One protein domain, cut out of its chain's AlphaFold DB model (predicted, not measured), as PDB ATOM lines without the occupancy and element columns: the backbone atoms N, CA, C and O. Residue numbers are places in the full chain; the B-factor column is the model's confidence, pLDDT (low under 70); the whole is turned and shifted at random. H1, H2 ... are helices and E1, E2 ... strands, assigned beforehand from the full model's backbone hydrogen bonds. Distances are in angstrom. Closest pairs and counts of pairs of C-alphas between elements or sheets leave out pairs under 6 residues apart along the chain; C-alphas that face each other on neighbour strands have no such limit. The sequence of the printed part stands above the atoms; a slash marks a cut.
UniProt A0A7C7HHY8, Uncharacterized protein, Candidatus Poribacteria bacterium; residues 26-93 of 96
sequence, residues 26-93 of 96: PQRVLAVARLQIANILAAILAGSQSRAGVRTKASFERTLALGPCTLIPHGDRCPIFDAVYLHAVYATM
ATOM      1  N   PRO A  26     133.488 137.786 158.989       98.25
ATOM      2  CA  PRO A  26     132.807 138.022 160.255       98.25
ATOM      3  C   PRO A  26     131.312 137.693 160.172       98.25
ATOM      4  O   PRO A  26     130.626 138.110 159.238       98.25
ATOM      5  N   GLN A  27     130.763 137.052 161.208       97.81
ATOM      6  CA  GLN A  27     129.351 136.632 161.225       97.81
ATOM      7  C   GLN A  27     128.363 137.779 160.963       97.81
ATOM      8  O   GLN A  27     127.370 137.596 160.261       97.81
ATOM      9  N   ARG A  28     128.662 138.991 161.450       98.06
ATOM     10  CA  ARG A  28     127.850 140.188 161.164       98.06
ATOM     11  C   ARG A  28     127.769 140.510 159.665       98.06
ATOM     12  O   ARG A  28     126.718 140.922 159.190       98.06
ATOM     13  N   VAL A  29     128.855 140.295 158.918       98.06
ATOM     14  CA  VAL A  29     128.914 140.539 157.469       98.06
ATOM     15  C   VAL A  29     128.105 139.474 156.737       98.06
ATOM     16  O   VAL A  29     127.322 139.811 155.856       98.06
ATOM     17  N   LEU A  30     128.209 138.208 157.155       98.25
ATOM     18  CA  LEU A  30     127.385 137.125 156.611       98.25
ATOM     19  C   LEU A  30     125.888 137.368 156.837       98.25
ATOM     20  O   LEU A  30     125.082 137.119 155.943       98.25
ATOM     21  N   ALA A  31     125.501 137.875 158.010       97.94
ATOM     22  CA  ALA A  31     124.112 138.222 158.297       97.94
ATOM     23  C   ALA A  31     123.591 139.322 157.356       97.94
ATOM     24  O   ALA A  31     122.529 139.163 156.755       97.94
ATOM     25  N   VAL A  32     124.367 140.394 157.163       98.38
ATOM     26  CA  VAL A  32     124.023 141.470 156.218       98.38
ATOM     27  C   VAL A  32     123.961 140.947 154.781       98.38
ATOM     28  O   VAL A  32     123.015 141.259 154.063       98.38
ATOM     29  N   ALA A  33     124.906 140.100 154.367       98.00
ATOM     30  CA  ALA A  33     124.916 139.515 153.028       98.00
ATOM     31  C   ALA A  33     123.659 138.674 152.751       98.00
ATOM     32  O   ALA A  33     123.081 138.778 151.671       98.00
ATOM     33  N   ARG A  34     123.177 137.894 153.729       98.19
ATOM     34  CA  ARG A  34     121.920 137.131 153.603       98.19
ATOM     35  C   ARG A  34     120.711 138.043 153.400       98.19
ATOM     36  O   ARG A  34     119.887 137.770 152.529       98.19
ATOM     37  N   LEU A  35     120.625 139.134 154.164       98.38
ATOM     38  CA  LEU A  35     119.567 140.134 153.991       98.38
ATOM     39  C   LEU A  35     119.652 140.802 152.616       98.38
ATOM     40  O   LEU A  35     118.631 140.968 151.954       98.38
ATOM     41  N   GLN A  36     120.862 141.117 152.154       97.88
ATOM     42  CA  GLN A  36     121.072 141.703 150.835       97.88
ATOM     43  C   GLN A  36     120.653 140.749 149.710       97.88
ATOM     44  O   GLN A  36     120.016 141.185 148.755       97.88
ATOM     45  N   ILE A  37     120.949 139.451 149.825       97.56
ATOM     46  CA  ILE A  37     120.489 138.440 148.862       97.56
ATOM     47  C   ILE A  37     118.956 138.407 148.819       97.56
ATOM     48  O   ILE A  37     118.380 138.472 147.735       97.56
ATOM     49  N   ALA A  38     118.291 138.358 149.977       97.69
ATOM     50  CA  ALA A  38     116.828 138.368 150.044       97.69
ATOM     51  C   ALA A  38     116.230 139.647 149.431       97.69
ATOM     52  O   ALA A  38     115.267 139.573 148.669       97.69
ATOM     53  N   ASN A  39     116.838 140.804 149.704       97.19
ATOM     54  CA  ASN A  39     116.435 142.088 149.138       97.19
ATOM     55  C   ASN A  39     116.540 142.100 147.603       97.19
ATOM     56  O   ASN A  39     115.599 142.495 146.920       97.19
ATOM     57  N   ILE A  40     117.649 141.603 147.045       96.75
ATOM     58  CA  ILE A  40     117.827 141.518 145.589       96.75
ATOM     59  C   ILE A  40     116.849 140.523 144.956       96.75
ATOM     60  O   ILE A  40     116.310 140.803 143.891       96.75
ATOM     61  N   LEU A  41     116.557 139.390 145.600       96.69
ATOM     62  CA  LEU A  41     115.552 138.448 145.096       96.69
ATOM     63  C   LEU A  41     114.145 139.061 145.079       96.69
ATOM     64  O   LEU A  41     113.418 138.889 144.100       96.69
ATOM     65  N   ALA A  42     113.775 139.808 146.122       96.06
ATOM     66  CA  ALA A  42     112.518 140.554 146.152       96.06
ATOM     67  C   ALA A  42     112.467 141.605 145.031       96.06
ATOM     68  O   ALA A  42     111.453 141.723 144.342       96.06
ATOM     69  N   ALA A  43     113.584 142.301 144.800       96.19
ATOM     70  CA  ALA A  43     113.710 143.268 143.722       96.19
ATOM     71  C   ALA A  43     113.548 142.617 142.337       96.19
ATOM     72  O   ALA A  43     112.769 143.084 141.512       96.19
ATOM     73  N   ILE A  44     114.207 141.483 142.100       96.88
ATOM     74  CA  ILE A  44     114.069 140.695 140.868       96.88
ATOM     75  C   ILE A  44     112.606 140.291 140.635       96.88
ATOM     76  O   ILE A  44     112.078 140.464 139.535       96.88
ATOM     77  N   LEU A  45     111.931 139.782 141.668       95.94
ATOM     78  CA  LEU A  45     110.531 139.371 141.571       95.94
ATOM     79  C   LEU A  45     109.623 140.546 141.190       95.94
ATOM     80  O   LEU A  45     108.821 140.425 140.262       95.94
ATOM     81  N   ALA A  46     109.754 141.679 141.875       95.44
ATOM     82  CA  ALA A  46     108.945 142.856 141.588       95.44
ATOM     83  C   ALA A  46     109.277 143.454 140.203       95.44
ATOM     84  O   ALA A  46     108.382 143.840 139.453       95.44
ATOM     85  N   GLY A  47     110.547 143.442 139.801       95.88
ATOM     86  CA  GLY A  47     111.021 144.081 138.572       95.88
ATOM     87  C   GLY A  47     110.684 143.281 137.326       95.88
ATOM     88  O   GLY A  47     110.433 143.866 136.271       95.88
ATOM     89  N   SER A  48     110.578 141.956 137.461       95.31
ATOM     90  CA  SER A  48     110.098 141.066 136.398       95.31
ATOM     91  C   SER A  48     108.673 141.397 135.931       95.31
ATOM     92  O   SER A  48     108.323 141.122 134.786       95.31
ATOM     93  N   GLN A  49     107.873 142.046 136.786       94.12
ATOM     94  CA  GLN A  49     106.493 142.452 136.498       94.12
ATOM     95  C   GLN A  49     106.384 143.899 135.991       94.12
ATOM     96  O   GLN A  49     105.317 144.323 135.550       94.12
ATOM     97  N   SER A  50     107.478 144.665 136.020       94.69
ATOM     98  CA  SER A  50     107.505 146.024 135.476       94.69
ATOM     99  C   SER A  50     107.358 146.017 133.950       94.69
ATOM    100  O   SER A  50     107.726 145.056 133.268       94.69
ATOM    101  N   ARG A  51     106.903 147.137 133.368       92.75
ATOM    102  CA  ARG A  51     106.797 147.276 131.903       92.75
ATOM    103  C   ARG A  51     108.132 147.021 131.197       92.75
ATOM    104  O   ARG A  51     108.147 146.459 130.104       92.75
ATOM    105  N   ALA A  52     109.235 147.464 131.800       91.75
ATOM    106  CA  ALA A  52     110.574 147.227 131.276       91.75
ATOM    107  C   ALA A  52     110.943 145.742 131.367       91.75
ATOM    108  O   ALA A  52     111.318 145.158 130.356       91.75
ATOM    109  N   GLY A  53     110.744 145.115 132.531       93.75
ATOM    110  CA  GLY A  53     111.041 143.698 132.747       93.75
ATOM    111  C   GLY A  53     110.292 142.772 131.786       93.75
ATOM    112  O   GLY A  53     110.912 141.923 131.144       93.75
ATOM    113  N   VAL A  54     108.988 143.001 131.599       93.81
ATOM    114  CA  VAL A  54     108.158 142.236 130.652       93.81
ATOM    115  C   VAL A  54     108.664 142.393 129.217       93.81
ATOM    116  O   VAL A  54     108.808 141.407 128.496       93.81
ATOM    117  N   ARG A  55     108.975 143.624 128.791       93.25
ATOM    118  CA  ARG A  55     109.466 143.890 127.429       93.25
ATOM    119  C   ARG A  55     110.839 143.282 127.178       93.25
ATOM    120  O   ARG A  55     111.051 142.715 126.109       93.25
ATOM    121  N   THR A  56     111.745 143.374 128.147       92.75
ATOM    122  CA  THR A  56     113.068 142.760 128.037       92.75
ATOM    123  C   THR A  56     112.954 141.242 128.007       92.75
ATOM    124  O   THR A  56     113.601 140.614 127.183       92.75
ATOM    125  N   LYS A  57     112.085 140.616 128.814       92.81
ATOM    126  CA  LYS A  57     111.856 139.167 128.691       92.81
ATOM    127  C   LYS A  57     111.368 138.805 127.288       92.81
ATOM    128  O   LYS A  57     111.942 137.924 126.654       92.81
ATOM    129  N   ALA A  58     110.356 139.516 126.792       92.62
ATOM    130  CA  ALA A  58     109.763 139.264 125.482       92.62
ATOM    131  C   ALA A  58     110.785 139.365 124.335       92.62
ATOM    132  O   ALA A  58     110.704 138.598 123.377       92.62
ATOM    133  N   SER A  59     111.782 140.258 124.427       91.06
ATOM    134  CA  SER A  59     112.837 140.336 123.407       91.06
ATOM    135  C   SER A  59     113.757 139.114 123.390       91.06
ATOM    136  O   SER A  59     114.349 138.833 122.354       91.06
ATOM    137  N   PHE A  60     113.861 138.380 124.502       87.44
ATOM    138  CA  PHE A  60     114.673 137.168 124.596       87.44
ATOM    139  C   PHE A  60     113.889 135.884 124.274       87.44
ATOM    140  O   PHE A  60     114.509 134.877 123.950       87.44
ATOM    141  N   GLU A  61     112.549 135.885 124.286       82.00
ATOM    142  CA  GLU A  61     111.728 134.668 124.091       82.00
ATOM    143  C   GLU A  61     112.002 133.922 122.777       82.00
ATOM    144  O   GLU A  61     111.803 132.713 122.701       82.00
ATOM    145  N   ARG A  62     112.483 134.619 121.741       75.81
ATOM    146  CA  ARG A  62     112.794 134.019 120.431       75.81
ATOM    147  C   ARG A  62     114.260 133.635 120.251       75.81
ATOM    148  O   ARG A  62     114.588 132.977 119.269       75.81
ATOM    149  N   THR A  63     115.135 134.076 121.148       78.31
ATOM    150  CA  THR A  63     116.594 133.939 121.016       78.31
ATOM    151  C   THR A  63     117.234 133.209 122.189       78.31
ATOM    152  O   THR A  63     118.432 132.944 122.150       78.31
ATOM    153  N   LEU A  64     116.457 132.889 123.226       78.56
ATOM    154  CA  LEU A  64     116.918 132.170 124.402       78.56
ATOM    155  C   LEU A  64     117.385 130.768 124.000       78.56
ATOM    156  O   LEU A  64     116.584 129.895 123.662       78.56
ATOM    157  N   ALA A  65     118.694 130.546 124.049       84.31
ATOM    158  CA  ALA A  65     119.227 129.194 124.019       84.31
ATOM    159  C   ALA A  65     118.887 128.478 125.339       84.31
ATOM    160  O   ALA A  65     118.623 129.109 126.361       84.31
ATOM    161  N   LEU A  66     118.926 127.146 125.345       89.06
ATOM    162  CA  LEU A  66     118.860 126.396 126.599       89.06
ATOM    163  C   LEU A  66     120.219 126.451 127.303       89.06
ATOM    164  O   LEU A  66     121.266 126.328 126.667       89.06
ATOM    165  N   GLY A  67     120.209 126.609 128.627       94.00
ATOM    166  CA  GLY A  67     121.430 126.648 129.428       94.00
ATOM    167  C   GLY A  67     121.238 126.218 130.886       94.00
ATOM    168  O   GLY A  67     120.142 125.821 131.294       94.00
ATOM    169  N   PRO A  68     122.318 126.237 131.685       95.94
ATOM    170  CA  PRO A  68     122.326 125.675 133.031       95.94
ATOM    171  C   PRO A  68     121.760 126.616 134.109       95.94
ATOM    172  O   PRO A  68     121.662 126.206 135.269       95.94
ATOM    173  N   CYS A  69     121.392 127.853 133.775       96.69
ATOM    174  CA  CYS A  69     120.914 128.843 134.737       96.69
ATOM    175  C   CYS A  69     119.387 128.942 134.718       96.69
ATOM    176  O   CYS A  69     118.754 128.701 133.694       96.69
ATOM    177  N   THR A  70     118.794 129.277 135.864       95.44
ATOM    178  CA  THR A  70     117.345 129.484 135.989       95.44
ATOM    179  C   THR A  70     117.032 130.971 135.973       95.44
ATOM    180  O   THR A  70     117.560 131.727 136.790       95.44
ATOM    181  N   LEU A  71     116.113 131.381 135.106       94.69
ATOM    182  CA  LEU A  71     115.543 132.718 135.107       94.69
ATOM    183  C   LEU A  71     114.465 132.822 136.193       94.69
ATOM    184  O   LEU A  71     113.311 132.452 135.999       94.69
ATOM    185  N   ILE A  72     114.842 133.332 137.360       94.62
ATOM    186  CA  ILE A  72     113.907 133.692 138.436       94.62
ATOM    187  C   ILE A  72     113.111 134.956 138.037       94.62
ATOM    188  O   ILE A  72     113.736 135.902 137.551       94.62
ATOM    189  N   PRO A  73     111.778 135.009 138.253       94.88
ATOM    190  CA  PRO A  73     110.929 133.990 138.894       94.88
ATOM    191  C   PRO A  73     110.273 132.986 137.928       94.88
ATOM    192  O   PRO A  73     109.508 132.136 138.366       94.88
ATOM    193  N   HIS A  74     110.534 133.081 136.626       92.75
ATOM    194  CA  HIS A  74     109.792 132.357 135.588       92.75
ATOM    195  C   HIS A  74     110.093 130.853 135.511       92.75
ATOM    196  O   HIS A  74     109.252 130.086 135.057       92.75
ATOM    197  N   GLY A  75     111.275 130.419 135.956       92.88
ATOM    198  CA  GLY A  75     111.692 129.014 135.909       92.88
ATOM    199  C   GLY A  75     112.311 128.581 134.576       92.88
ATOM    200  O   GLY A  75     112.818 127.462 134.488       92.88
ATOM    201  N   ASP A  76     112.331 129.464 133.571       92.06
ATOM    202  CA  ASP A  76     112.972 129.215 132.278       92.06
ATOM    203  C   ASP A  76     114.468 128.902 132.447       92.06
ATOM    204  O   ASP A  76     115.134 129.401 133.361       92.06
ATOM    205  N   ARG A  77     115.013 128.081 131.544       92.75
ATOM    206  CA  ARG A  77     116.427 127.681 131.550       92.75
ATOM    207  C   ARG A  77     117.199 128.430 130.478       92.75
ATOM    208  O   ARG A  77     116.821 128.377 129.313       92.75
ATOM    209  N   CYS A  78     118.293 129.081 130.863       93.94
ATOM    210  CA  CYS A  78     119.046 129.970 129.983       93.94
ATOM    211  C   CYS A  78     120.567 129.917 130.210       93.94
ATOM    212  O   CYS A  78     121.034 129.390 131.231       93.94
ATOM    213  N   PRO A  79     121.370 130.422 129.257       95.25
ATOM    214  CA  PRO A  79     122.796 130.636 129.435       95.25
ATOM    215  C   PRO A  79     123.076 131.640 130.554       95.25
ATOM    216  O   PRO A  79     122.264 132.510 130.866       95.25
ATOM    217  N   ILE A  80     124.275 131.554 131.128       95.50
ATOM    218  CA  ILE A  80     124.678 132.388 132.266       95.50
ATOM    219  C   ILE A  80     124.593 133.892 131.977       95.50
ATOM    220  O   ILE A  80     124.122 134.645 132.825       95.50
ATOM    221  N   PHE A  81     125.003 134.337 130.787       94.75
ATOM    222  CA  PHE A  81     125.002 135.762 130.447       94.75
ATOM    223  C   PHE A  81     123.587 136.323 130.299       94.75
ATOM    224  O   PHE A  81     123.327 137.432 130.763       94.75
ATOM    225  N   ASP A  82     122.663 135.535 129.750       94.50
ATOM    226  CA  ASP A  82     121.257 135.926 129.625       94.50
ATOM    227  C   ASP A  82     120.590 136.000 131.003       94.50
ATOM    228  O   ASP A  82     119.876 136.961 131.293       94.50
ATOM    229  N   ALA A  83     120.874 135.029 131.885       95.06
ATOM    230  CA  ALA A  83     120.407 135.048 133.272       95.06
ATOM    231  C   ALA A  83     120.880 136.313 134.001       95.06
ATOM    232  O   ALA A  83     120.068 137.053 134.553       95.06
ATOM    233  N   VAL A  84     122.190 136.587 133.955       95.94
ATOM    234  CA  VAL A  84     122.801 137.753 134.607       95.94
ATOM    235  C   VAL A  84     122.199 139.050 134.075       95.94
ATOM    236  O   VAL A  84     121.844 139.923 134.866       95.94
ATOM    237  N   TYR A  85     122.049 139.177 132.755       95.12
ATOM    238  CA  TYR A  85     121.493 140.380 132.144       95.12
ATOM    239  C   TYR A  85     120.039 140.618 132.567       95.12
ATOM    240  O   TYR A  85     119.707 141.702 133.049       95.12
ATOM    241  N   LEU A  86     119.175 139.605 132.444       95.06
ATOM    242  CA  LEU A  86     117.762 139.729 132.808       95.06
ATOM    243  C   LEU A  86     117.579 140.002 134.307       95.06
ATOM    244  O   LEU A  86     116.790 140.872 134.671       95.06
ATOM    245  N   HIS A  87     118.344 139.339 135.180       96.69
ATOM    246  CA  HIS A  87     118.298 139.598 136.624       96.69
ATOM    247  C   HIS A  87     118.811 140.982 136.996       96.69
ATOM    248  O   HIS A  87     118.222 141.615 137.870       96.69
ATOM    249  N   ALA A  88     119.844 141.491 136.322       96.19
ATOM    250  CA  ALA A  88     120.310 142.860 136.529       96.19
ATOM    251  C   ALA A  88     119.247 143.888 136.115       96.19
ATOM    252  O   ALA A  88     119.010 144.853 136.844       96.19
ATOM    253  N   VAL A  89     118.568 143.660 134.984       95.19
ATOM    254  CA  VAL A  89     117.426 144.483 134.560       95.19
ATOM    255  C   VAL A  89     116.328 144.445 135.621       95.19
ATOM    256  O   VAL A  89     115.905 145.495 136.090       95.19
ATOM    257  N   TYR A  90     115.895 143.266 136.068       95.94
ATOM    258  CA  TYR A  90     114.830 143.177 137.072       95.94
ATOM    259  C   TYR A  90     115.220 143.819 138.412       95.94
ATOM    260  O   TYR A  90     114.406 144.514 139.006       95.94
ATOM    261  N   ALA A  91     116.462 143.648 138.871       95.62
ATOM    262  CA  ALA A  91     116.919 144.169 140.161       95.62
ATOM    263  C   ALA A  91     117.058 145.701 140.213       95.62
ATOM    264  O   ALA A  91     117.118 146.262 141.305       95.62
ATOM    265  N   THR A  92     117.154 146.372 139.062       91.44
ATOM    266  CA  THR A  92     117.427 147.819 138.989       91.44
ATOM    267  C   THR A  92     116.260 148.645 138.466       91.44
ATOM    268  O   THR A  92     116.270 149.868 138.611       91.44
ATOM    269  N   MET A  93     115.255 148.009 137.861       82.44
ATOM    270  CA  MET A  93     114.118 148.730 137.303       82.44
ATOM    271  C   MET A  93     113.197 149.241 138.415       82.44
ATOM    272  O   MET A  93     112.847 148.484 139.322       82.44
TER     273      MET A  93
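What this domain is: This is residues 26 to 93 of the 96 residues of an uncharacterized protein of Candidatus Poribacteria bacterium (UniProt A0A7C7HHY8). One long helix, H1, sticks out with residues 27 to 38 as an arm from a small body, in which its other end crosses the last turns of H3. In that body H3 runs side by side with H2, opposite ways, and a small hairpin of two strands, E1 and E2, packs with E1 on the earlier part of H3. The printed part has 68 residues with three named helices and two named strands, in the order H1, H2, E1, E2, H3; the sheet has the order E1, E2 and is antiparallel, and the class is mostly helix. The whole is only just loose, close to compact, with a radius of gyration of the C-alphas of 13.3 A, and its elongated outline spans 44 by 26 by 16 A, the arm making the length.

Where its parts are: Strand E1 is residues 69 to 71, with C-alpha 69 at (120.914, 128.843, 134.737), and strand E2 is residues 76 to 78. H3, residues 80 to 92, measures 18.3 A from first to last C-alpha and ends with C-alpha 92 at (117.427, 147.819, 138.989). H2, residues 51 to 60, measures 14.8 A. H1, residues 27 to 48, is the longest helix at 31.7 A and begins with C-alpha 27 at (129.351, 136.632, 161.225).

How they stand to each other: E1 and E2 form a hairpin of antiparallel strands, with 135 degrees between their directions. N 71 and O 76 are 2.8 A apart and N 78 and O 69 are 2.9 A apart, both within hydrogen-bond range. The closest C-alphas of E1 and H3 are those of Leu 71 and Ala 83, 5.7 A apart. H3 touches H2 with its residues 86 to 90 alone, at a shallow tilt of 10 degrees, opposite ways; their closest C-alphas are those of Gly 53 and Tyr 90, 5.8 A apart. H1 touches H3 with residues 40 to 48 alone, and H3 meets this touch with residues 87 to 92 alone. These two helices are about perpendicular, at 88 degrees, and their closest C-alphas, those of Gly 47 and Tyr 90, are 4.2 A apart. H1 and H2 are close but not clearly touching, the C-alphas of Gly 47 and Gly 53 being closest at 5.8 A. H1 is apart from E1 and from E2, and H2 is apart from E2. In H1, H2 and H3 every O i to N i+4 pair is within hydrogen-bond range.

The domain as a whole: The two C-alphas farthest apart are those of Pro 26 and Arg 62, at 44.7 A. Residues 26 to 38, of which 27 to 38 belong to H1, stand free; the body without them has 55 residues and spans 26 by 20 by 16 A. The printed part has no cut and no long link: the link from H2 to E1 is short, and the other three are tight. The mean pLDDT of the printed part is 93.8, and no printed residue is under 70.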